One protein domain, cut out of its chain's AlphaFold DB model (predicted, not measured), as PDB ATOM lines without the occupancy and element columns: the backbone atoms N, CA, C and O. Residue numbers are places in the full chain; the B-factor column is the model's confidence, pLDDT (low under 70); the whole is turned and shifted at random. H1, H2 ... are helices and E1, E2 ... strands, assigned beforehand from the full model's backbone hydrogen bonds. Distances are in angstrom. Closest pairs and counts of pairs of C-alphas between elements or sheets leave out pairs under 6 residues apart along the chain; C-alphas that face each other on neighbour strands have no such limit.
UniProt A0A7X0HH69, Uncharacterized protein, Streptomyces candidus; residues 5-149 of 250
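AT A GLANCE: This is residues 5 to 149 of the 250 residues of an uncharacterized protein of Streptomyces candidus (UniProt A0A7X0HH69). One long, twisted antiparallel sheet of eight strands forms the body, with the long hairpin E5 and E6 along its middle, the shorter strands E1 to E4 turned across one end of it, and E7 and E8 on its other side, where the single helix H1 covers one face. The long loops, residues 40 to 68 and 97 to 112, gather at the end of the model away from the turn between E5 and E6. The printed part has 145 residues, with eight named strands followed by one named helix, and is mostly strand; the sheet's order is E4, E3, E2, E1, E5, E6, E7, E8. The whole is compact, with a radius of gyration of the C-alphas of 16.4 A, yet elongated, spanning 54 by 34 by 27 A.

HOW THE PARTS SIT: The inner strands E5, residues 69 to 81, and E6, residues 84 to 96, form a hairpin, with N 75 and O 90 2.8 A apart. E7, residues 113 to 121, is antiparallel to E6, with N 91 and O 118 at 2.8 A. The edge strand E8, residues 124 to 127, forms a hairpin with E7, with N 119 and O 126 at 2.8 A. E5 to E8 are a meander, each strand the antiparallel neighbour of the one before. E1, residues 5 to 12, is antiparallel to E5 at 149 degrees, with N 9 and O 72 at 2.7 A. E1 begins a second meander, with E2, residues 15 to 23, E3, residues 28 to 32, and the edge strand E4, residues 35 to 39; N 8 and O 19, N 22 and O 29, and N 30 and O 37 are each 2.8 A apart. From edge to edge the strands' lines turn by 108 degrees. H1, residues 135 to 145, is on one face of the sheet, making two layers, at a height over the sheet of 8.5 A. It is over E7 and only just over E6, on which 3 of its C-alphas fall, and runs slantwise to the strands, at 35 degrees to E7 on the local plane. The closest C-alphas of E8 and H1, Tyr 126 and Ile 142, are 5.7 A apart. In H1 every O i to N i+4 pair is within hydrogen-bond range.

IN THESE COORDINATES: E1 begins at C-alpha 5, (-1.466, 20.726, -0.109), and is 21.9 A long. E2 measures 25.1 A, E5 35.9 A, E6 36.4 A and E7 26.2 A. E5 ends at C-alpha 81, (-10.104, 43.691, -4.397). H1, 15.9 A long, ends at C-alpha 145, (-21.939, 38.048, -1.647).

THE WHOLE: The two C-alphas farthest apart, those of Glu 54 and Ala 82, are 54.7 A apart. The printed part has no cut. The links E4 to E5 and E6 to E7 are long. The mean pLDDT of the printed part is 89.2; residues 50 to 56, 102 to 108 and 130 to 131 are under 70.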
ATOM      1  N   SER A   5      -1.030  21.624  -1.177       92.94
ATOM      2  CA  SER A   5      -1.466  20.726  -0.109       92.94
ATOM      3  C   SER A   5      -2.304  21.473   0.919       92.94
ATOM      4  O   SER A   5      -1.988  22.604   1.299       92.94
ATOM      5  N   TRP A   6      -3.379  20.823   1.347       95.38
ATOM      6  CA  TRP A   6      -4.351  21.305   2.311       95.38
ATOM      7  C   TRP A   6      -4.432  20.311   3.461       95.38
ATOM      8  O   TRP A   6      -4.398  19.096   3.262       95.38
ATOM      9  N   VAL A   7      -4.537  20.840   4.670       96.31
ATOM     10  CA  VAL A   7      -4.737  20.042   5.878       96.31
ATOM     11  C   VAL A   7      -6.181  20.171   6.325       96.31
ATOM     12  O   VAL A   7      -6.823  21.202   6.111       96.31
ATOM     13  N   GLY A   8      -6.687  19.117   6.940       97.44
ATOM     14  CA  GLY A   8      -8.076  19.034   7.330       97.44
ATOM     15  C   GLY A   8      -8.351  17.889   8.287       97.44
ATOM     16  O   GLY A   8      -7.444  17.281   8.861       97.44
ATOM     17  N   TRP A   9      -9.633  17.583   8.423       98.31
ATOM     18  CA  TRP A   9     -10.158  16.522   9.256       98.31
ATOM     19  C   TRP A   9     -11.048  15.597   8.440       98.31
ATOM     20  O   TRP A   9     -11.894  16.026   7.657       98.31
ATOM     21  N   TYR A  10     -10.864  14.306   8.669       97.81
ATOM     22  CA  TYR A  10     -11.756  13.244   8.243       97.81
ATOM     23  C   TYR A  10     -12.559  12.772   9.453       97.81
ATOM     24  O   TYR A  10     -11.984  12.522  10.512       97.81
ATOM     25  N   ARG A  11     -13.874  12.604   9.309       97.44
ATOM     26  CA  ARG A  11     -14.731  12.041  10.356       97.44
ATOM     27  C   ARG A  11     -15.616  10.937   9.799       97.44
ATOM     28  O   ARG A  11     -16.323  11.142   8.818       97.44
ATOM     29  N   ASP A  12     -15.635   9.792  10.462       94.88
ATOM     30  CA  ASP A  12     -16.543   8.680  10.175       94.88
ATOM     31  C   ASP A  12     -17.082   8.063  11.478       94.88
ATOM     32  O   ASP A  12     -16.979   8.645  12.560       94.88
ATOM     33  N   ARG A  13     -17.662   6.860  11.388       92.06
ATOM     34  CA  ARG A  13     -18.156   6.105  12.553       92.06
ATOM     35  C   ARG A  13     -17.068   5.674  13.548       92.06
ATOM     36  O   ARG A  13     -17.409   5.343  14.677       92.06
ATOM     37  N   ALA A  14     -15.807   5.604  13.125       90.56
ATOM     38  CA  ALA A  14     -14.684   5.173  13.952       90.56
ATOM     39  C   ALA A  14     -14.003   6.349  14.670       90.56
ATOM     40  O   ALA A  14     -13.273   6.127  15.631       90.56
ATOM     41  N   GLY A  15     -14.267   7.591  14.254       92.50
ATOM     42  CA  GLY A  15     -13.802   8.787  14.949       92.50
ATOM     43  C   GLY A  15     -13.401   9.911  14.002       92.50
ATOM     44  O   GLY A  15     -13.812   9.949  12.844       92.50
ATOM     45  N   THR A  16     -12.603  10.843  14.522       96.06
ATOM     46  CA  THR A  16     -12.022  11.959  13.762       96.06
ATOM     47  C   THR A  16     -10.519  11.749  13.622       96.06
ATOM     48  O   THR A  16      -9.861  11.404  14.597       96.06
ATOM     49  N   GLU A  17      -9.989  11.972  12.426       95.62
ATOM     50  CA  GLU A  17      -8.585  11.780  12.071       95.62
ATOM     51  C   GLU A  17      -8.078  12.933  11.217       95.62
ATOM     52  O   GLU A  17      -8.852  13.592  10.520       95.62
ATOM     53  N   ALA A  18      -6.767  13.160  11.243       96.00
ATOM     54  CA  ALA A  18      -6.146  14.125  10.350       96.00
ATOM     55  C   ALA A  18      -6.271  13.671   8.886       96.00
ATOM     56  O   ALA A  18      -6.093  12.494   8.558       96.00
ATOM     57  N   LEU A  19      -6.552  14.635   8.015       96.25
ATOM     58  CA  LEU A  19      -6.628  14.490   6.568       96.25
ATOM     59  C   LEU A  19      -5.591  15.416   5.936       96.25
ATOM     60  O   LEU A  19      -5.559  16.611   6.232       96.25
ATOM     61  N   THR A  20      -4.790  14.880   5.022       97.06
ATOM     62  CA  THR A  20      -3.989  15.698   4.106       97.06
ATOM     63  C   THR A  20      -4.523  15.499   2.705       97.06
ATOM     64  O   THR A  20      -4.615  14.364   2.249       97.06
ATOM     65  N   ILE A  21      -4.845  16.591   2.020       96.75
ATOM     66  CA  ILE A  21      -5.182  16.605   0.600       96.75
ATOM     67  C   ILE A  21      -4.020  17.261  -0.139       96.75
ATOM     68  O   ILE A  21      -3.431  18.230   0.340       96.75
ATOM     69  N   SER A  22      -3.684  16.759  -1.314       94.44
ATOM     70  CA  SER A  22      -2.833  17.456  -2.265       94.44
ATOM     71  C   SER A  22      -3.409  17.370  -3.662       94.44
ATOM     72  O   SER A  22      -4.045  16.380  -4.019       94.44
ATOM     73  N   THR A  23      -3.162  18.402  -4.456       91.50
ATOM     74  CA  THR A  23      -3.585  18.450  -5.849       91.50
ATOM     75  C   THR A  23      -2.488  18.988  -6.747       91.50
ATOM     76  O   THR A  23      -1.747  19.894  -6.367       91.50
ATOM     77  N   ASP A  24      -2.403  18.443  -7.955       85.56
ATOM     78  CA  ASP A  24      -1.604  18.980  -9.057       85.56
ATOM     79  C   ASP A  24      -2.412  19.917  -9.979       85.56
ATOM     80  O   ASP A  24      -1.891  20.396 -10.988       85.56
ATOM     81  N   GLY A  25      -3.664  20.211  -9.615       82.94
ATOM     82  CA  GLY A  25      -4.627  20.968 -10.410       82.94
ATOM     83  C   GLY A  25      -5.523  20.099 -11.292       82.94
ATOM     84  O   GLY A  25      -6.458  20.641 -11.872       82.94
ATOM     85  N   GLN A  26      -5.279  18.789 -11.380       85.19
ATOM     86  CA  GLN A  26      -6.074  17.832 -12.160       85.19
ATOM     87  C   GLN A  26      -6.607  16.701 -11.290       85.19
ATOM     88  O   GLN A  26      -7.787  16.373 -11.355       85.19
ATOM     89  N   ARG A  27      -5.741  16.120 -10.462       89.88
ATOM     90  CA  ARG A  27      -6.054  15.006  -9.576       89.88
ATOM     91  C   ARG A  27      -5.966  15.435  -8.124       89.88
ATOM     92  O   ARG A  27      -5.255  16.375  -7.753       89.88
ATOM     93  N   LEU A  28      -6.715  14.726  -7.295       93.94
ATOM     94  CA  LEU A  28      -6.656  14.786  -5.849       93.94
ATOM     95  C   LEU A  28      -5.932  13.549  -5.331       93.94
ATOM     96  O   LEU A  28      -6.183  12.430  -5.777       93.94
ATOM     97  N   HIS A  29      -5.069  13.773  -4.351       95.12
ATOM     98  CA  HIS A  29      -4.478  12.746  -3.510       95.12
ATOM     99  C   HIS A  29      -4.859  13.069  -2.070       95.12
ATOM    100  O   HIS A  29      -4.657  14.198  -1.623       95.12
ATOM    101  N   ALA A  30      -5.413  12.111  -1.343       95.75
ATOM    102  CA  ALA A  30      -5.804  12.271   0.046       95.75
ATOM    103  C   ALA A  30      -5.170  11.173   0.897       95.75
ATOM    104  O   ALA A  30      -5.217  10.002   0.537       95.75
ATOM    105  N   ARG A  31      -4.607  11.538   2.048       94.75
ATOM    106  CA  ARG A  31      -4.050  10.587   3.013       94.75
ATOM    107  C   ARG A  31      -4.860  10.615   4.299       94.75
ATOM    108  O   ARG A  31      -4.968  11.662   4.936       94.75
ATOM    109  N   ILE A  32      -5.414   9.462   4.677       93.50
ATOM    110  CA  ILE A  32      -6.309   9.291   5.833       93.50
ATOM    111  C   ILE A  32      -5.924   8.002   6.553       93.50
ATOM    112  O   ILE A  32      -5.838   6.954   5.921       93.50
ATOM    113  N   ARG A  33      -5.678   8.051   7.871       91.38
ATOM    114  CA  ARG A  33      -5.233   6.879   8.666       91.38
ATOM    115  C   ARG A  33      -4.046   6.126   8.036       91.38
ATOM    116  O   ARG A  33      -3.940   4.909   8.136       91.38
ATOM    117  N   GLY A  34      -3.160   6.852   7.348       88.56
ATOM    118  CA  GLY A  34      -2.011   6.285   6.635       88.56
ATOM    119  C   GLY A  34      -2.328   5.592   5.303       88.56
ATOM    120  O   GLY A  34      -1.387   5.151   4.647       88.56
ATOM    121  N   CYS A  35      -3.596   5.526   4.891       90.69
ATOM    122  CA  CYS A  35      -4.018   5.052   3.575       90.69
ATOM    123  C   CYS A  35      -4.089   6.212   2.579       90.69
ATOM    124  O   CYS A  35      -4.605   7.281   2.910       90.69
ATOM    125  N   ASP A  36      -3.594   5.968   1.370       93.06
ATOM    126  CA  ASP A  36      -3.627   6.918   0.264       93.06
ATOM    127  C   ASP A  36      -4.846   6.652  -0.630       93.06
ATOM    128  O   ASP A  36      -5.164   5.505  -0.959       93.06
ATOM    129  N   PHE A  37      -5.531   7.730  -0.995       94.44
ATOM    130  CA  PHE A  37      -6.672   7.761  -1.895       94.44
ATOM    131  C   PHE A  37      -6.379   8.708  -3.053       94.44
ATOM    132  O   PHE A  37      -5.846   9.797  -2.833       94.44
ATOM    133  N   THR A  38      -6.796   8.346  -4.260       94.69
ATOM    134  CA  THR A  38      -6.711   9.204  -5.439       94.69
ATOM    135  C   THR A  38      -8.023   9.295  -6.191       94.69
ATOM    136  O   THR A  38      -8.835   8.373  -6.202       94.69
ATOM    137  N   GLY A  39      -8.234  10.440  -6.825       92.31
ATOM    138  CA  GLY A  39      -9.446  10.720  -7.580       92.31
ATOM    139  C   GLY A  39      -9.290  11.945  -8.461       92.31
ATOM    140  O   GLY A  39      -8.311  12.683  -8.349       92.31
ATOM    141  N   GLU A  40     -10.251  12.156  -9.347       88.88
ATOM    142  CA  GLU A  40     -10.380  13.410 -10.099       88.88
ATOM    143  C   GLU A  40     -11.133  14.464  -9.271       88.88
ATOM    144  O   GLU A  40     -10.831  15.654  -9.353       88.88
ATOM    145  N   ASP A  41     -12.037  14.009  -8.396       91.50
ATOM    146  CA  ASP A  41     -12.849  14.844  -7.518       91.50
ATOM    147  C   ASP A  41     -13.016  14.232  -6.113       91.50
ATOM    148  O   ASP A  41     -12.522  13.141  -5.815       91.50
ATOM    149  N   PHE A  42     -13.684  14.964  -5.217       93.38
ATOM    150  CA  PHE A  42     -13.867  14.549  -3.821       93.38
ATOM    151  C   PHE A  42     -14.906  13.436  -3.619       93.38
ATOM    152  O   PHE A  42     -14.937  12.829  -2.549       93.38
ATOM    153  N   THR A  43     -15.763  13.173  -4.607       91.56
ATOM    154  CA  THR A  43     -16.770  12.099  -4.565       91.56
ATOM    155  C   THR A  43     -16.235  10.779  -5.122       91.56
ATOM    156  O   THR A  43     -16.736   9.712  -4.777       91.56
ATOM    157  N   GLY A  44     -15.182  10.845  -5.938       91.19
ATOM    158  CA  GLY A  44     -14.484   9.726  -6.554       91.19
ATOM    159  C   GLY A  44     -13.075   9.525  -6.000       91.19
ATOM    160  O   GLY A  44     -12.144   9.353  -6.780       91.19
ATOM    161  N   LEU A  45     -12.901   9.559  -4.676       93.69
ATOM    162  CA  LEU A  45     -11.636   9.201  -4.028       93.69
ATOM    163  C   LEU A  45     -11.563   7.683  -3.817       93.69
ATOM    164  O   LEU A  45     -12.294   7.132  -2.993       93.69
ATOM    165  N   TYR A  46     -10.666   7.011  -4.533       92.88
ATOM    166  CA  TYR A  46     -10.455   5.564  -4.488       92.88
ATOM    167  C   TYR A  46      -9.126   5.237  -3.807       92.88
ATOM    168  O   TYR A  46      -8.155   5.954  -4.020       92.88
ATOM    169  N   PRO A  47      -9.032   4.173  -3.002       92.12
ATOM    170  CA  PRO A  47      -7.766   3.793  -2.382       92.12
ATOM    171  C   PRO A  47      -6.733   3.325  -3.430       92.12
ATOM    172  O   PRO A  47      -7.059   2.518  -4.299       92.12
ATOM    173  N   ASP A  48      -5.478   3.784  -3.322       85.00
ATOM    174  CA  ASP A  48      -4.395   3.491  -4.290       85.00
ATOM    175  C   ASP A  48      -3.923   2.028  -4.270       85.00
ATOM    176  O   ASP A  48      -3.408   1.491  -5.252       85.00
ATOM    177  N   SER A  49      -4.087   1.367  -3.129       70.44
ATOM    178  CA  SER A  49      -3.818  -0.057  -2.933       70.44
ATOM    179  C   SER A  49      -5.022  -0.677  -2.242       70.44
ATOM    180  O   SER A  49      -5.786   0.032  -1.588       70.44
ATOM    181  N   GLN A  50      -5.220  -1.992  -2.392       60.12
ATOM    182  CA  GLN A  50      -6.301  -2.685  -1.696       60.12
ATOM    183  C   GLN A  50      -6.189  -2.396  -0.197       60.12
ATOM    184  O   GLN A  50      -5.296  -2.913   0.475       60.12
ATOM    185  N   VAL A  51      -7.092  -1.550   0.312       57.25
ATOM    186  CA  VAL A  51      -7.333  -1.404   1.748       57.25
ATOM    187  C   VAL A  51      -7.437  -2.831   2.278       57.25
ATOM    188  O   VAL A  51      -8.198  -3.613   1.698       57.25
ATOM    189  N   PRO A  52      -6.659  -3.217   3.306       54.12
ATOM    190  CA  PRO A  52      -6.762  -4.558   3.855       54.12
ATOM    191  C   PRO A  52      -8.243  -4.877   4.117       54.12
ATOM    192  O   PRO A  52      -8.969  -3.980   4.553       54.12
ATOM    193  N   PRO A  53      -8.726  -6.108   3.876       50.47
ATOM    194  CA  PRO A  53     -10.117  -6.474   4.162       50.47
ATOM    195  C   PRO A  53     -10.527  -6.161   5.614       50.47
ATOM    196  O   PRO A  53     -11.691  -5.888   5.892       50.47
ATOM    197  N   GLU A  54      -9.541  -6.138   6.518       50.47
ATOM    198  CA  GLU A  54      -9.636  -5.760   7.935       50.47
ATOM    199  C   GLU A  54      -9.052  -4.359   8.235       50.47
ATOM    200  O   GLU A  54      -8.586  -4.088   9.338       50.47
ATOM    201  N   GLY A  55      -9.001  -3.478   7.232       58.62
ATOM    202  CA  GLY A  55      -8.348  -2.166   7.264       58.62
ATOM    203  C   GLY A  55      -9.007  -1.139   8.201       58.62
ATOM    204  O   GLY A  55      -9.838  -1.495   9.033       58.62
ATOM    205  N   PRO A  56      -8.695   0.169   8.072       63.56
ATOM    206  CA  PRO A  56      -9.010   1.200   9.076       63.56
ATOM    207  C   PRO A  56     -10.500   1.532   9.293       63.56
ATOM    208  O   PRO A  56     -10.813   2.579   9.855       63.56
ATOM    209  N   GLY A  57     -11.432   0.697   8.826       80.00
ATOM    210  CA  GLY A  57     -12.867   0.863   9.055       80.00
ATOM    211  C   GLY A  57     -13.585   1.801   8.080       80.00
ATOM    212  O   GLY A  57     -14.715   2.196   8.379       80.00
ATOM    213  N   PHE A  58     -12.973   2.131   6.934       89.88
ATOM    214  CA  PHE A  58     -13.576   2.976   5.895       89.88
ATOM    215  C   PHE A  58     -14.881   2.385   5.349       89.88
ATOM    216  O   PHE A  58     -15.014   1.172   5.189       89.88
ATOM    217  N   THR A  59     -15.839   3.255   5.029       90.75
ATOM    218  CA  THR A  59     -17.016   2.873   4.241       90.75
ATOM    219  C   THR A  59     -16.731   3.202   2.781       90.75
ATOM    220  O   THR A  59     -16.335   4.324   2.472       90.75
ATOM    221  N   LEU A  60     -16.892   2.217   1.897       90.38
ATOM    222  CA  LEU A  60     -16.711   2.378   0.455       90.38
ATOM    223  C   LEU A  60     -18.044   2.126  -0.257       90.38
ATOM    224  O   LEU A  60     -18.806   1.235   0.128       90.38
ATOM    225  N   ALA A  61     -18.322   2.910  -1.294       88.19
ATOM    226  CA  ALA A  61     -19.436   2.678  -2.201       88.19
ATOM    227  C   ALA A  61     -19.199   1.393  -3.028       88.19
ATOM    228  O   ALA A  61     -18.059   0.933  -3.108       88.19
ATOM    229  N   PRO A  62     -20.226   0.806  -3.676       84.25
ATOM    230  CA  PRO A  62     -20.070  -0.410  -4.485       84.25
ATOM    231  C   PRO A  62     -18.973  -0.321  -5.558       84.25
ATOM    232  O   PRO A  62     -18.295  -1.307  -5.828       84.25
ATOM    233  N   GLN A  63     -18.766   0.867  -6.131       84.62
ATOM    234  CA  GLN A  63     -17.706   1.163  -7.099       84.62
ATOM    235  C   GLN A  63     -16.310   1.355  -6.474       84.62
ATOM    236  O   GLN A  63     -15.336   1.512  -7.200       84.62
ATOM    237  N   GLY A  64     -16.194   1.349  -5.143       87.94
ATOM    238  CA  GLY A  64     -14.932   1.462  -4.403       87.94
ATOM    239  C   GLY A  64     -14.566   2.871  -3.924       87.94
ATOM    240  O   GLY A  64     -13.544   3.022  -3.257       87.94
ATOM    241  N   ALA A  65     -15.377   3.888  -4.228       91.56
ATOM    242  CA  ALA A  65     -15.137   5.265  -3.789       91.56
ATOM    243  C   ALA A  65     -15.392   5.439  -2.281       91.56
ATOM    244  O   ALA A  65     -16.311   4.831  -1.728       91.56
ATOM    245  N   LEU A  66     -14.606   6.290  -1.622       93.62
ATOM    246  CA  LEU A  66     -14.760   6.655  -0.215       93.62
ATOM    247  C   LEU A  66     -16.120   7.318   0.046       93.62
ATOM    248  O   LEU A  66     -16.508   8.254  -0.646       93.62
ATOM    249  N   CYS A  67     -16.834   6.864   1.077       94.38
ATOM    250  CA  CYS A  67     -18.101   7.454   1.497       94.38
ATOM    251  C   CYS A  67     -18.363   7.232   2.999       94.38
ATOM    252  O   CYS A  67     -17.486   6.795   3.748       94.38
ATOM    253  N   GLY A  68     -19.570   7.562   3.469       94.69
ATOM    254  CA  GLY A  68     -19.973   7.403   4.868       94.69
ATOM    255  C   GLY A  68     -19.160   8.258   5.842       94.69
ATOM    256  O   GLY A  68     -18.915   7.831   6.973       94.69
ATOM    257  N   CYS A  69     -18.718   9.435   5.402       96.44
ATOM    258  CA  CYS A  69     -17.789  10.291   6.122       96.44
ATOM    259  C   CYS A  69     -18.079  11.785   5.918       96.44
ATOM    260  O   CYS A  69     -18.895  12.196   5.092       96.44
ATOM    261  N   VAL A  70     -17.382  12.606   6.696       97.50
ATOM    262  CA  VAL A  70     -17.319  14.057   6.554       97.50
ATOM    263  C   VAL A  70     -15.862  14.454   6.354       97.50
ATOM    264  O   VAL A  70     -14.991  14.003   7.100       97.50
ATOM    265  N   LEU A  71     -15.609  15.292   5.355       98.06
ATOM    266  CA  LEU A  71     -14.320  15.921   5.097       98.06
ATOM    267  C   LEU A  71     -14.432  17.411   5.431       98.06
ATOM    268  O   LEU A  71     -15.351  18.084   4.971       98.06
ATOM    269  N   GLU A  72     -13.491  17.922   6.214       98.12
ATOM    270  CA  GLU A  72     -13.365  19.337   6.573       98.12
ATOM    271  C   GLU A  72     -11.952  19.797   6.203       98.12
ATOM    272  O   GLU A  72     -10.994  19.172   6.643       98.12
ATOM    273  N   TRP A  73     -11.777  20.840   5.392       97.94
ATOM    274  CA  TRP A  73     -10.441  21.335   5.021       97.94
ATOM    275  C   TRP A  73     -10.463  22.803   4.601       97.94
ATOM    276  O   TRP A  73     -11.511  23.345   4.259       97.94
ATOM    277  N   ASP A  74      -9.285  23.427   4.589       97.25
ATOM    278  CA  ASP A  74      -9.123  24.836   4.229       97.25
ATOM    279  C   ASP A  74      -8.298  24.987   2.944       97.25
ATOM    280  O   ASP A  74      -7.177  24.483   2.839       97.25
ATOM    281  N   ILE A  75      -8.826  25.743   1.979       95.38
ATOM    282  CA  ILE A  75      -8.146  26.095   0.728       95.38
ATOM    283  C   ILE A  75      -7.735  27.575   0.775       95.38
ATOM    284  O   ILE A  75      -8.583  28.453   0.966       95.38
ATOM    285  N   PRO A  76      -6.452  27.914   0.549       94.88
ATOM    286  CA  PRO A  76      -6.046  29.292   0.303       94.88
ATOM    287  C   PRO A  76      -6.690  29.832  -0.981       94.88
ATOM    288  O   PRO A  76      -6.332  29.409  -2.077       94.88
ATOM    289  N   MET A  77      -7.589  30.806  -0.861       95.56
ATOM    290  CA  MET A  77      -8.339  31.348  -1.993       95.56
ATOM    291  C   MET A  77      -7.891  32.783  -2.296       95.56
ATOM    292  O   MET A  77      -8.046  33.660  -1.445       95.56
ATOM    293  N   PRO A  78      -7.308  33.072  -3.469       95.81
ATOM    294  CA  PRO A  78      -7.004  34.445  -3.850       95.81
ATOM    295  C   PRO A  78      -8.291  35.222  -4.169       95.81
ATOM    296  O   PRO A  78      -9.117  34.783  -4.969       95.81
ATOM    297  N   VAL A  79      -8.433  36.402  -3.574       97.69
ATOM    298  CA  VAL A  79      -9.525  37.348  -3.842       97.69
ATOM    299  C   VAL A  79      -8.898  38.628  -4.363       97.69
ATOM    300  O   VAL A  79      -7.998  39.172  -3.730       97.69
ATOM    301  N   TYR A  80      -9.322  39.087  -5.532       96.94
ATOM    302  CA  TYR A  80      -8.964  40.420  -5.994       96.94
ATOM    303  C   TYR A  80      -9.913  41.435  -5.373       96.94
ATOM    304  O   TYR A  80     -11.124  41.228  -5.415       96.94
ATOM    305  N   ASP A  81      -9.362  42.527  -4.859       96.31
ATOM    306  CA  ASP A  81     -10.104  43.691  -4.397       96.31
ATOM    307  C   ASP A  81      -9.248  44.955  -4.559       96.31
ATOM    308  O   ASP A  81      -8.037  44.923  -4.351       96.31
ATOM    309  N   ALA A  82      -9.860  46.055  -4.999       91.75
ATOM    310  CA  ALA A  82      -9.226  47.373  -5.135       91.75
ATOM    311  C   ALA A  82      -7.807  47.393  -5.768       91.75
ATOM    312  O   ALA A  82      -6.933  48.149  -5.344       91.75
ATOM    313  N   GLY A  83      -7.544  46.574  -6.797       91.88
ATOM    314  CA  GLY A  83      -6.223  46.522  -7.451       91.88
ATOM    315  C   GLY A  83      -5.242  45.505  -6.868       91.88
ATOM    316  O   GLY A  83      -4.179  45.288  -7.450       91.88
ATOM    317  N   VAL A  84      -5.587  44.859  -5.758       94.81
ATOM    318  CA  VAL A  84      -4.702  43.993  -4.977       94.81
ATOM    319  C   VAL A  84      -5.271  42.578  -4.911       94.81
ATOM    320  O   VAL A  84      -6.477  42.363  -4.890       94.81
ATOM    321  N   VAL A  85      -4.389  41.575  -4.900       95.75
ATOM    322  CA  VAL A  85      -4.781  40.183  -4.642       95.75
ATOM    323  C   VAL A  85      -4.523  39.864  -3.175       95.75
ATOM    324  O   VAL A  85      -3.378  39.821  -2.728       95.75
ATOM    325  N   HIS A  86      -5.596  39.600  -2.444       96.00
ATOM    326  CA  HIS A  86      -5.596  39.183  -1.052       96.00
ATOM    327  C   HIS A  86      -5.628  37.660  -0.953       96.00
ATOM    328  O   HIS A  86      -6.210  36.969  -1.791       96.00
ATOM    329  N   ARG A  87      -5.027  37.122   0.108       95.25
ATOM    330  CA  ARG A  87      -5.127  35.700   0.441       95.25
ATOM    331  C   ARG A  87      -6.260  35.502   1.447       95.25
ATOM    332  O   ARG A  87      -6.079  35.783   2.626       95.25
ATOM    333  N   ALA A  88      -7.397  35.009   0.972       97.12
ATOM    334  CA  ALA A  88      -8.508  34.558   1.799       97.12
ATOM    335  C   ALA A  88      -8.371  33.064   2.141       97.12
ATOM    336  O   ALA A  88      -7.516  32.352   1.597       97.12
ATOM    337  N   VAL A  89      -9.227  32.587   3.043       97.75
ATOM    338  CA  VAL A  89      -9.339  31.164   3.392       97.75
ATOM    339  C   VAL A  89     -10.743  30.690   3.059       97.75
ATOM    340  O   VAL A  89     -11.714  31.207   3.603       97.75
ATOM    341  N   LEU A  90     -10.844  29.711   2.165       97.81
ATOM    342  CA  LEU A  90     -12.082  29.007   1.867       97.81
ATOM    343  C   LEU A  90     -12.146  27.752   2.737       97.81
ATOM    344  O   LEU A  90     -11.380  26.817   2.520       97.81
ATOM    345  N   ARG A  91     -13.059  27.736   3.705       97.50
ATOM    346  CA  ARG A  91     -13.387  26.545   4.487       97.50
ATOM    347  C   ARG A  91     -14.338  25.668   3.696       97.50
ATOM    348  O   ARG A  91     -15.350  26.155   3.189       97.50
ATOM    349  N   CYS A  92     -14.024  24.388   3.630       97.31
ATOM    350  CA  CYS A  92     -14.788  23.376   2.927       97.31
ATOM    351  C   CYS A  92     -15.294  22.337   3.927       97.31
ATOM    352  O   CYS A  92     -14.523  21.809   4.726       97.31
ATOM    353  N   LEU A  93     -16.587  22.030   3.858       97.00
ATOM    354  CA  LEU A  93     -17.233  20.944   4.585       97.00
ATOM    355  C   LEU A  93     -17.989  20.085   3.573       97.00
ATOM    356  O   LEU A  93     -18.953  20.547   2.965       97.00
ATOM    357  N   LEU A  94     -17.577  18.833   3.413       96.38
ATOM    358  CA  LEU A  94     -18.220  17.871   2.527       96.38
ATOM    359  C   LEU A  94     -18.736  16.687   3.331       96.38
ATOM    360  O   LEU A  94     -17.968  15.978   3.973       96.38
ATOM    361  N   THR A  95     -20.040  16.444   3.266       95.50
ATOM    362  CA  THR A  95     -20.653  15.227   3.798       95.50
ATOM    363  C   THR A  95     -20.895  14.240   2.668       95.50
ATOM    364  O   THR A  95     -21.708  14.507   1.783       95.50
ATOM    365  N   LEU A  96     -20.232  13.087   2.747       94.75
ATOM    366  CA  LEU A  96     -20.439  11.933   1.880       94.75
ATOM    367  C   LEU A  96     -21.275  10.901   2.637       94.75
ATOM    368  O   LEU A  96     -20.832  10.299   3.616       94.75
ATOM    369  N   GLY A  97     -22.513  10.726   2.194       93.31
ATOM    370  CA  GLY A  97     -23.483   9.808   2.771       93.31
ATOM    371  C   GLY A  97     -23.123   8.336   2.592       93.31
ATOM    372  O   GLY A  97     -22.032   7.974   2.153       93.31
ATOM    373  N   ARG A  98     -24.053   7.457   2.953       90.69
ATOM    374  CA  ARG A  98     -23.915   6.012   2.741       90.69
ATOM    375  C   ARG A  98     -24.340   5.636   1.326       90.69
ATOM    376  O   ARG A  98     -25.178   6.328   0.749       90.69
ATOM    377  N   PRO A  99     -23.818   4.522   0.790       88.38
ATOM    378  CA  PRO A  99     -24.229   4.064  -0.520       88.38
ATOM    379  C   PRO A  99     -25.709   3.675  -0.525       88.38
ATOM    380  O   PRO A  99     -26.187   2.965   0.363       88.38
ATOM    381  N   VAL A 100     -26.415   4.119  -1.557       86.00
ATOM    382  CA  VAL A 100     -27.776   3.720  -1.917       86.00
ATOM    383  C   VAL A 100     -27.775   3.207  -3.356       86.00
ATOM    384  O   VAL A 100     -26.862   3.538  -4.116       86.00
ATOM    385  N   PRO A 101     -28.765   2.390  -3.757       80.44
ATOM    386  CA  PRO A 101     -28.895   1.976  -5.147       80.44
ATOM    387  C   PRO A 101     -28.881   3.196  -6.071       80.44
ATOM    388  O   PRO A 101     -29.619   4.156  -5.849       80.44
ATOM    389  N   VAL A 102     -28.022   3.156  -7.089       69.06
ATOM    390  CA  VAL A 102     -27.928   4.220  -8.090       69.06
ATOM    391  C   VAL A 102     -29.268   4.295  -8.821       69.06
ATOM    392  O   VAL A 102     -29.707   3.310  -9.411       69.06
ATOM    393  N   SER A 103     -29.932   5.447  -8.754       60.56
ATOM    394  CA  SER A 103     -31.049   5.773  -9.642       60.56
ATOM    395  C   SER A 103     -30.512   6.331 -10.958       60.56
ATOM    396  O   SER A 103     -29.429   6.916 -10.981       60.56
ATOM    397  N   ASP A 104     -31.296   6.241 -12.036       55.88
ATOM    398  CA  ASP A 104     -30.970   6.728 -13.395       55.88
ATOM    399  C   ASP A 104     -30.676   8.250 -13.497       55.88
ATOM    400  O   ASP A 104     -30.563   8.808 -14.583       55.88
ATOM    401  N   SER A 105     -30.564   8.955 -12.369       52.66
ATOM    402  CA  SER A 105     -30.503  10.411 -12.246       52.66
ATOM    403  C   SER A 105     -29.090  10.987 -12.080       52.66
ATOM    404  O   SER A 105     -28.963  12.132 -11.656       52.66
ATOM    405  N   GLY A 106     -28.025  10.219 -12.339       54.53
ATOM    406  CA  GLY A 106     -26.642  10.726 -12.263       54.53
ATOM    407  C   GLY A 106     -26.161  11.100 -10.851       54.53
ATOM    408  O   GLY A 106     -25.156  11.789 -10.707       54.53
ATOM    409  N   SER A 107     -26.865  10.655  -9.804       62.44
ATOM    410  CA  SER A 107     -26.419  10.784  -8.410       62.44
ATOM    411  C   SER A 107     -25.221   9.857  -8.157       62.44
ATOM    412  O   SER A 107     -25.220   8.746  -8.694       62.44
ATOM    413  N   PRO A 108     -24.252  10.215  -7.288       66.12
ATOM    414  CA  PRO A 108     -23.117   9.346  -6.935       66.12
ATOM    415  C   PRO A 108     -23.521   8.051  -6.199       66.12
ATOM    416  O   PRO A 108     -22.660   7.314  -5.715       66.12
ATOM    417  N   GLY A 109     -24.823   7.769  -6.082       81.88
ATOM    418  CA  GLY A 109     -25.353   6.620  -5.363       81.88
ATOM    419  C   GLY A 109     -25.195   6.784  -3.859       81.88
ATOM    420  O   GLY A 109     -24.899   5.809  -3.180       81.88
ATOM    421  N   LEU A 110     -25.352   8.005  -3.334       87.75
ATOM    422  CA  LEU A 110     -25.275   8.301  -1.900       87.75
ATOM    423  C   LEU A 110     -26.621   8.818  -1.373       87.75
ATOM    424  O   LEU A 110     -27.301   9.580  -2.061       87.75
ATOM    425  N   ASP A 111     -26.992   8.448  -0.142       90.19
ATOM    426  CA  ASP A 111     -28.184   8.995   0.540       90.19
ATOM    427  C   ASP A 111     -28.058  10.493   0.863       90.19
ATOM    428  O   ASP A 111     -29.052  11.172   1.127       90.19
ATOM    429  N   ARG A 112     -26.825  11.006   0.857       90.06
ATOM    430  CA  ARG A 112     -26.484  12.391   1.145       90.06
ATOM    431  C   ARG A 112     -25.213  12.789   0.405       90.06
ATOM    432  O   ARG A 112     -24.201  12.101   0.488       90.06
ATOM    433  N   LEU A 113     -25.249  13.945  -0.241       91.44
ATOM    434  CA  LEU A 113     -24.080  14.661  -0.737       91.44
ATOM    435  C   LEU A 113     -24.316  16.133  -0.428       91.44
ATOM    436  O   LEU A 113     -25.138  16.759  -1.087       91.44
ATOM    437  N   HIS A 114     -23.660  16.659   0.607       93.00
ATOM    438  CA  HIS A 114     -23.800  18.067   0.981       93.00
ATOM    439  C   HIS A 114     -22.435  18.735   1.019       93.00
ATOM    440  O   HIS A 114     -21.573  18.335   1.805       93.00
ATOM    441  N   LEU A 115     -22.286  19.786   0.226       94.50
ATOM    442  CA  LEU A 115     -21.181  20.721   0.285       94.50
ATOM    443  C   LEU A 115     -21.623  21.996   1.011       94.50
ATOM    444  O   LEU A 115     -22.706  22.532   0.773       94.50
ATOM    445  N   GLY A 116     -20.765  22.469   1.909       95.88
ATOM    446  CA  GLY A 116     -20.813  23.807   2.480       95.88
ATOM    447  C   GLY A 116     -19.463  24.485   2.294       95.88
ATOM    448  O   GLY A 116     -18.425  23.915   2.643       95.88
ATOM    449  N   LEU A 117     -19.479  25.698   1.749       97.31
ATOM    450  CA  LEU A 117     -18.304  26.538   1.573       97.31
ATOM    451  C   LEU A 117     -18.451  27.821   2.386       97.31
ATOM    452  O   LEU A 117     -19.516  28.436   2.397       97.31
ATOM    453  N   ALA A 118     -17.371  28.255   3.030       97.50
ATOM    454  CA  ALA A 118     -17.344  29.529   3.734       97.50
ATOM    455  C   ALA A 118     -16.006  30.246   3.525       97.50
ATOM    456  O   ALA A 118     -14.950  29.758   3.920       97.50
ATOM    457  N   LEU A 119     -16.043  31.414   2.893       98.31
ATOM    458  CA  LEU A 119     -14.882  32.246   2.625       98.31
ATOM    459  C   LEU A 119     -14.695  33.275   3.740       98.31
ATOM    460  O   LEU A 119     -15.548  34.134   3.957       98.31
ATOM    461  N   HIS A 120     -13.543  33.222   4.400       98.19
ATOM    462  CA  HIS A 120     -13.071  34.269   5.297       98.19
ATOM    463  C   HIS A 120     -12.240  35.279   4.511       98.19
ATOM    464  O   HIS A 120     -11.130  34.963   4.067       98.19
ATOM    465  N   PHE A 121     -12.765  36.491   4.354       97.75
ATOM    466  CA  PHE A 121     -12.123  37.576   3.618       97.75
ATOM    467  C   PHE A 121     -12.421  38.917   4.300       97.75
ATOM    468  O   PHE A 121     -13.562  39.183   4.657       97.75
ATOM    469  N   ASP A 122     -11.376  39.716   4.525       94.25
ATOM    470  CA  ASP A 122     -11.441  41.047   5.153       94.25
ATOM    471  C   ASP A 122     -12.258  41.114   6.465       94.25
ATOM    472  O   ASP A 122     -13.106  41.973   6.681       94.25
ATOM    473  N   GLY A 123     -12.057  40.131   7.349       93.81
ATOM    474  CA  GLY A 123     -12.775  40.041   8.629       93.81
ATOM    475  C   GLY A 123     -14.248  39.621   8.522       93.81
ATOM    476  O   GLY A 123     -14.881  39.390   9.552       93.81
ATOM    477  N   ALA A 124     -14.779  39.459   7.309       96.81
ATOM    478  CA  ALA A 124     -16.124  38.972   7.039       96.81
ATOM    479  C   ALA A 124     -16.138  37.479   6.667       96.81
ATOM    480  O   ALA A 124     -15.122  36.880   6.298       96.81
ATOM    481  N   LEU A 125     -17.327  36.882   6.781       97.38
ATOM    482  CA  LEU A 125     -17.619  35.510   6.383       97.38
ATOM    483  C   LEU A 125     -18.683  35.521   5.285       97.38
ATOM    484  O   LEU A 125     -19.783  36.024   5.503       97.38
ATOM    485  N   TYR A 126     -18.363  34.923   4.142       97.31
ATOM    486  CA  TYR A 126     -19.272  34.745   3.009       97.31
ATOM    487  C   TYR A 126     -19.510  33.251   2.822       97.31
ATOM    488  O   TYR A 126     -18.554  32.512   2.594       97.31
ATOM    489  N   ALA A 127     -20.746  32.784   2.954       95.94
ATOM    490  CA  ALA A 127     -21.045  31.354   2.979       95.94
ATOM    491  C   ALA A 127     -21.993  30.969   1.846       95.94
ATOM    492  O   ALA A 127     -22.956  31.684   1.569       95.94
ATOM    493  N   SER A 128     -21.741  29.824   1.215       92.88
ATOM    494  CA  SER A 128     -22.735  29.190   0.351       92.88
ATOM    495  C   SER A 128     -23.943  28.731   1.177       92.88
ATOM    496  O   SER A 128     -23.912  28.717   2.413       92.88
ATOM    497  N   GLY A 129     -25.004  28.287   0.500       77.19
ATOM    498  CA  GLY A 129     -26.052  27.524   1.164       77.19
ATOM    499  C   GLY A 129     -25.494  26.267   1.845       77.19
ATOM    500  O   GLY A 129     -24.388  25.801   1.556       77.19
ATOM    501  N   HIS A 130     -26.278  25.712   2.770       62.72
ATOM    502  CA  HIS A 130     -26.038  24.369   3.292       62.72
ATOM    503  C   HIS A 130     -26.801  23.390   2.391       62.72
ATOM    504  O   HIS A 130     -28.017  23.533   2.283       62.72
ATOM    505  N   ALA A 131     -26.102  22.402   1.816       64.38
ATOM    506  CA  ALA A 131     -26.607  21.390   0.866       64.38
ATOM    507  C   ALA A 131     -26.445  21.715  -0.629       64.38
ATOM    508  O   ALA A 131     -27.245  21.266  -1.448       64.38
ATOM    509  N   GLU A 132     -25.371  22.416  -0.993       77.50
ATOM    510  CA  GLU A 132     -24.938  22.449  -2.392       77.50
ATOM    511  C   GLU A 132     -24.480  21.046  -2.821       77.50
ATOM    512  O   GLU A 132     -23.937  20.280  -2.013       77.50
ATOM    513  N   ASN A 133     -24.697  20.699  -4.085       80.31
ATOM    514  CA  ASN A 133     -24.308  19.412  -4.663       80.31
ATOM    515  C   ASN A 133     -23.201  19.537  -5.720       80.31
ATOM    516  O   ASN A 133     -22.808  18.520  -6.283       80.31
ATOM    517  N   ASP A 134     -22.677  20.743  -5.950       86.62
ATOM    518  CA  ASP A 134     -21.535  21.000  -6.824       86.62
ATOM    519  C   ASP A 134     -20.695  22.199  -6.329       86.62
ATOM    520  O   ASP A 134     -21.200  23.140  -5.706       86.62
ATOM    521  N   PHE A 135     -19.382  22.167  -6.583       92.00
ATOM    522  CA  PHE A 135     -18.462  23.226  -6.150       92.00
ATOM    523  C   PHE A 135     -18.671  24.553  -6.885       92.00
ATOM    524  O   PHE A 135     -18.445  25.621  -6.306       92.00
ATOM    525  N   ALA A 136     -19.063  24.508  -8.160       92.44
ATOM    526  CA  ALA A 136     -19.175  25.694  -8.996       92.44
ATOM    527  C   ALA A 136     -20.326  26.601  -8.538       92.44
ATOM    528  O   ALA A 136     -20.140  27.814  -8.408       92.44
ATOM    529  N   GLY A 137     -21.484  26.016  -8.231       91.88
ATOM    530  CA  GLY A 137     -22.653  26.676  -7.667       91.88
ATOM    531  C   GLY A 137     -22.358  27.292  -6.302       91.88
ATOM    532  O   GLY A 137     -22.622  28.480  -6.094       91.88
ATOM    533  N   ALA A 138     -21.703  26.540  -5.415       94.75
ATOM    534  CA  ALA A 138     -21.315  27.023  -4.092       94.75
ATOM    535  C   ALA A 138     -20.357  28.234  -4.159       94.75
ATOM    536  O   ALA A 138     -20.540  29.228  -3.449       94.75
ATOM    537  N   LEU A 139     -19.357  28.197  -5.048       95.81
ATOM    538  CA  LEU A 139     -18.441  29.322  -5.277       95.81
ATOM    539  C   LEU A 139     -19.127  30.509  -5.967       95.81
ATOM    540  O   LEU A 139     -18.808  31.660  -5.663       95.81
ATOM    541  N   ALA A 140     -20.074  30.253  -6.874       94.62
ATOM    542  CA  ALA A 140     -20.882  31.295  -7.499       94.62
ATOM    543  C   ALA A 140     -21.713  32.052  -6.456       94.62
ATOM    544  O   ALA A 140     -21.820  33.275  -6.534       94.62
ATOM    545  N   GLU A 141     -22.256  31.354  -5.459       95.25
ATOM    546  CA  GLU A 141     -22.999  31.987  -4.372       95.25
ATOM    547  C   GLU A 141     -22.106  32.876  -3.504       95.25
ATOM    548  O   GLU A 141     -22.428  34.042  -3.280       95.25
ATOM    549  N   ILE A 142     -20.918  32.395  -3.131       96.69
ATOM    550  CA  ILE A 142     -19.920  33.218  -2.433       96.69
ATOM    551  C   ILE A 142     -19.557  34.465  -3.255       96.69
ATOM    552  O   ILE A 142     -19.545  35.573  -2.719       96.69
ATOM    553  N   GLN A 143     -19.313  34.323  -4.563       96.81
ATOM    554  CA  GLN A 143     -18.984  35.448  -5.446       96.81
ATOM    555  C   GLN A 143     -20.084  36.523  -5.471       96.81
ATOM    556  O   GLN A 143     -19.767  37.712  -5.543       96.81
ATOM    557  N   ARG A 144     -21.367  36.143  -5.390       95.62
ATOM    558  CA  ARG A 144     -22.488  37.102  -5.326       95.62
ATOM    559  C   ARG A 144     -22.511  37.902  -4.029       95.62
ATOM    560  O   ARG A 144     -23.083  38.985  -4.010       95.62
ATOM    561  N   GLN A 145     -21.918  37.394  -2.955       96.62
ATOM    562  CA  GLN A 145     -21.939  38.048  -1.647       96.62
ATOM    563  C   GLN A 145     -20.741  38.975  -1.420       96.62
ATOM    564  O   GLN A 145     -20.815  39.848  -0.553       96.62
ATOM    565  N   LEU A 146     -19.664  38.814  -2.199       97.19
ATOM    566  CA  LEU A 146     -18.447  39.613  -2.062       97.19
ATOM    567  C   LEU A 146     -18.716  41.131  -2.155       97.19
ATOM    568  O   LEU A 146     -19.711  41.561  -2.761       97.19
ATOM    569  N   PRO A 147     -17.837  41.963  -1.559       96.19
ATOM    570  CA  PRO A 147     -17.915  43.412  -1.684       96.19
ATOM    571  C   PRO A 147     -17.936  43.873  -3.150       96.19
ATOM    572  O   PRO A 147     -17.439  43.165  -4.033       96.19
ATOM    573  N   PRO A 148     -18.494  45.062  -3.440       95.06
ATOM    574  CA  PRO A 148     -18.394  45.650  -4.768       95.06
ATOM    575  C   PRO A 148     -16.946  45.705  -5.267       95.06
ATOM    576  O   PRO A 148     -16.039  46.037  -4.515       95.06
ATOM    577  N   GLY A 149     -16.724  45.354  -6.532       94.44
ATOM    578  CA  GLY A 149     -15.395  45.292  -7.146       94.44
ATOM    579  C   GLY A 149     -14.570  44.046  -6.802       94.44
ATOM    580  O   GLY A 149     -13.637  43.735  -7.548       94.44
TER     581      GLY A 149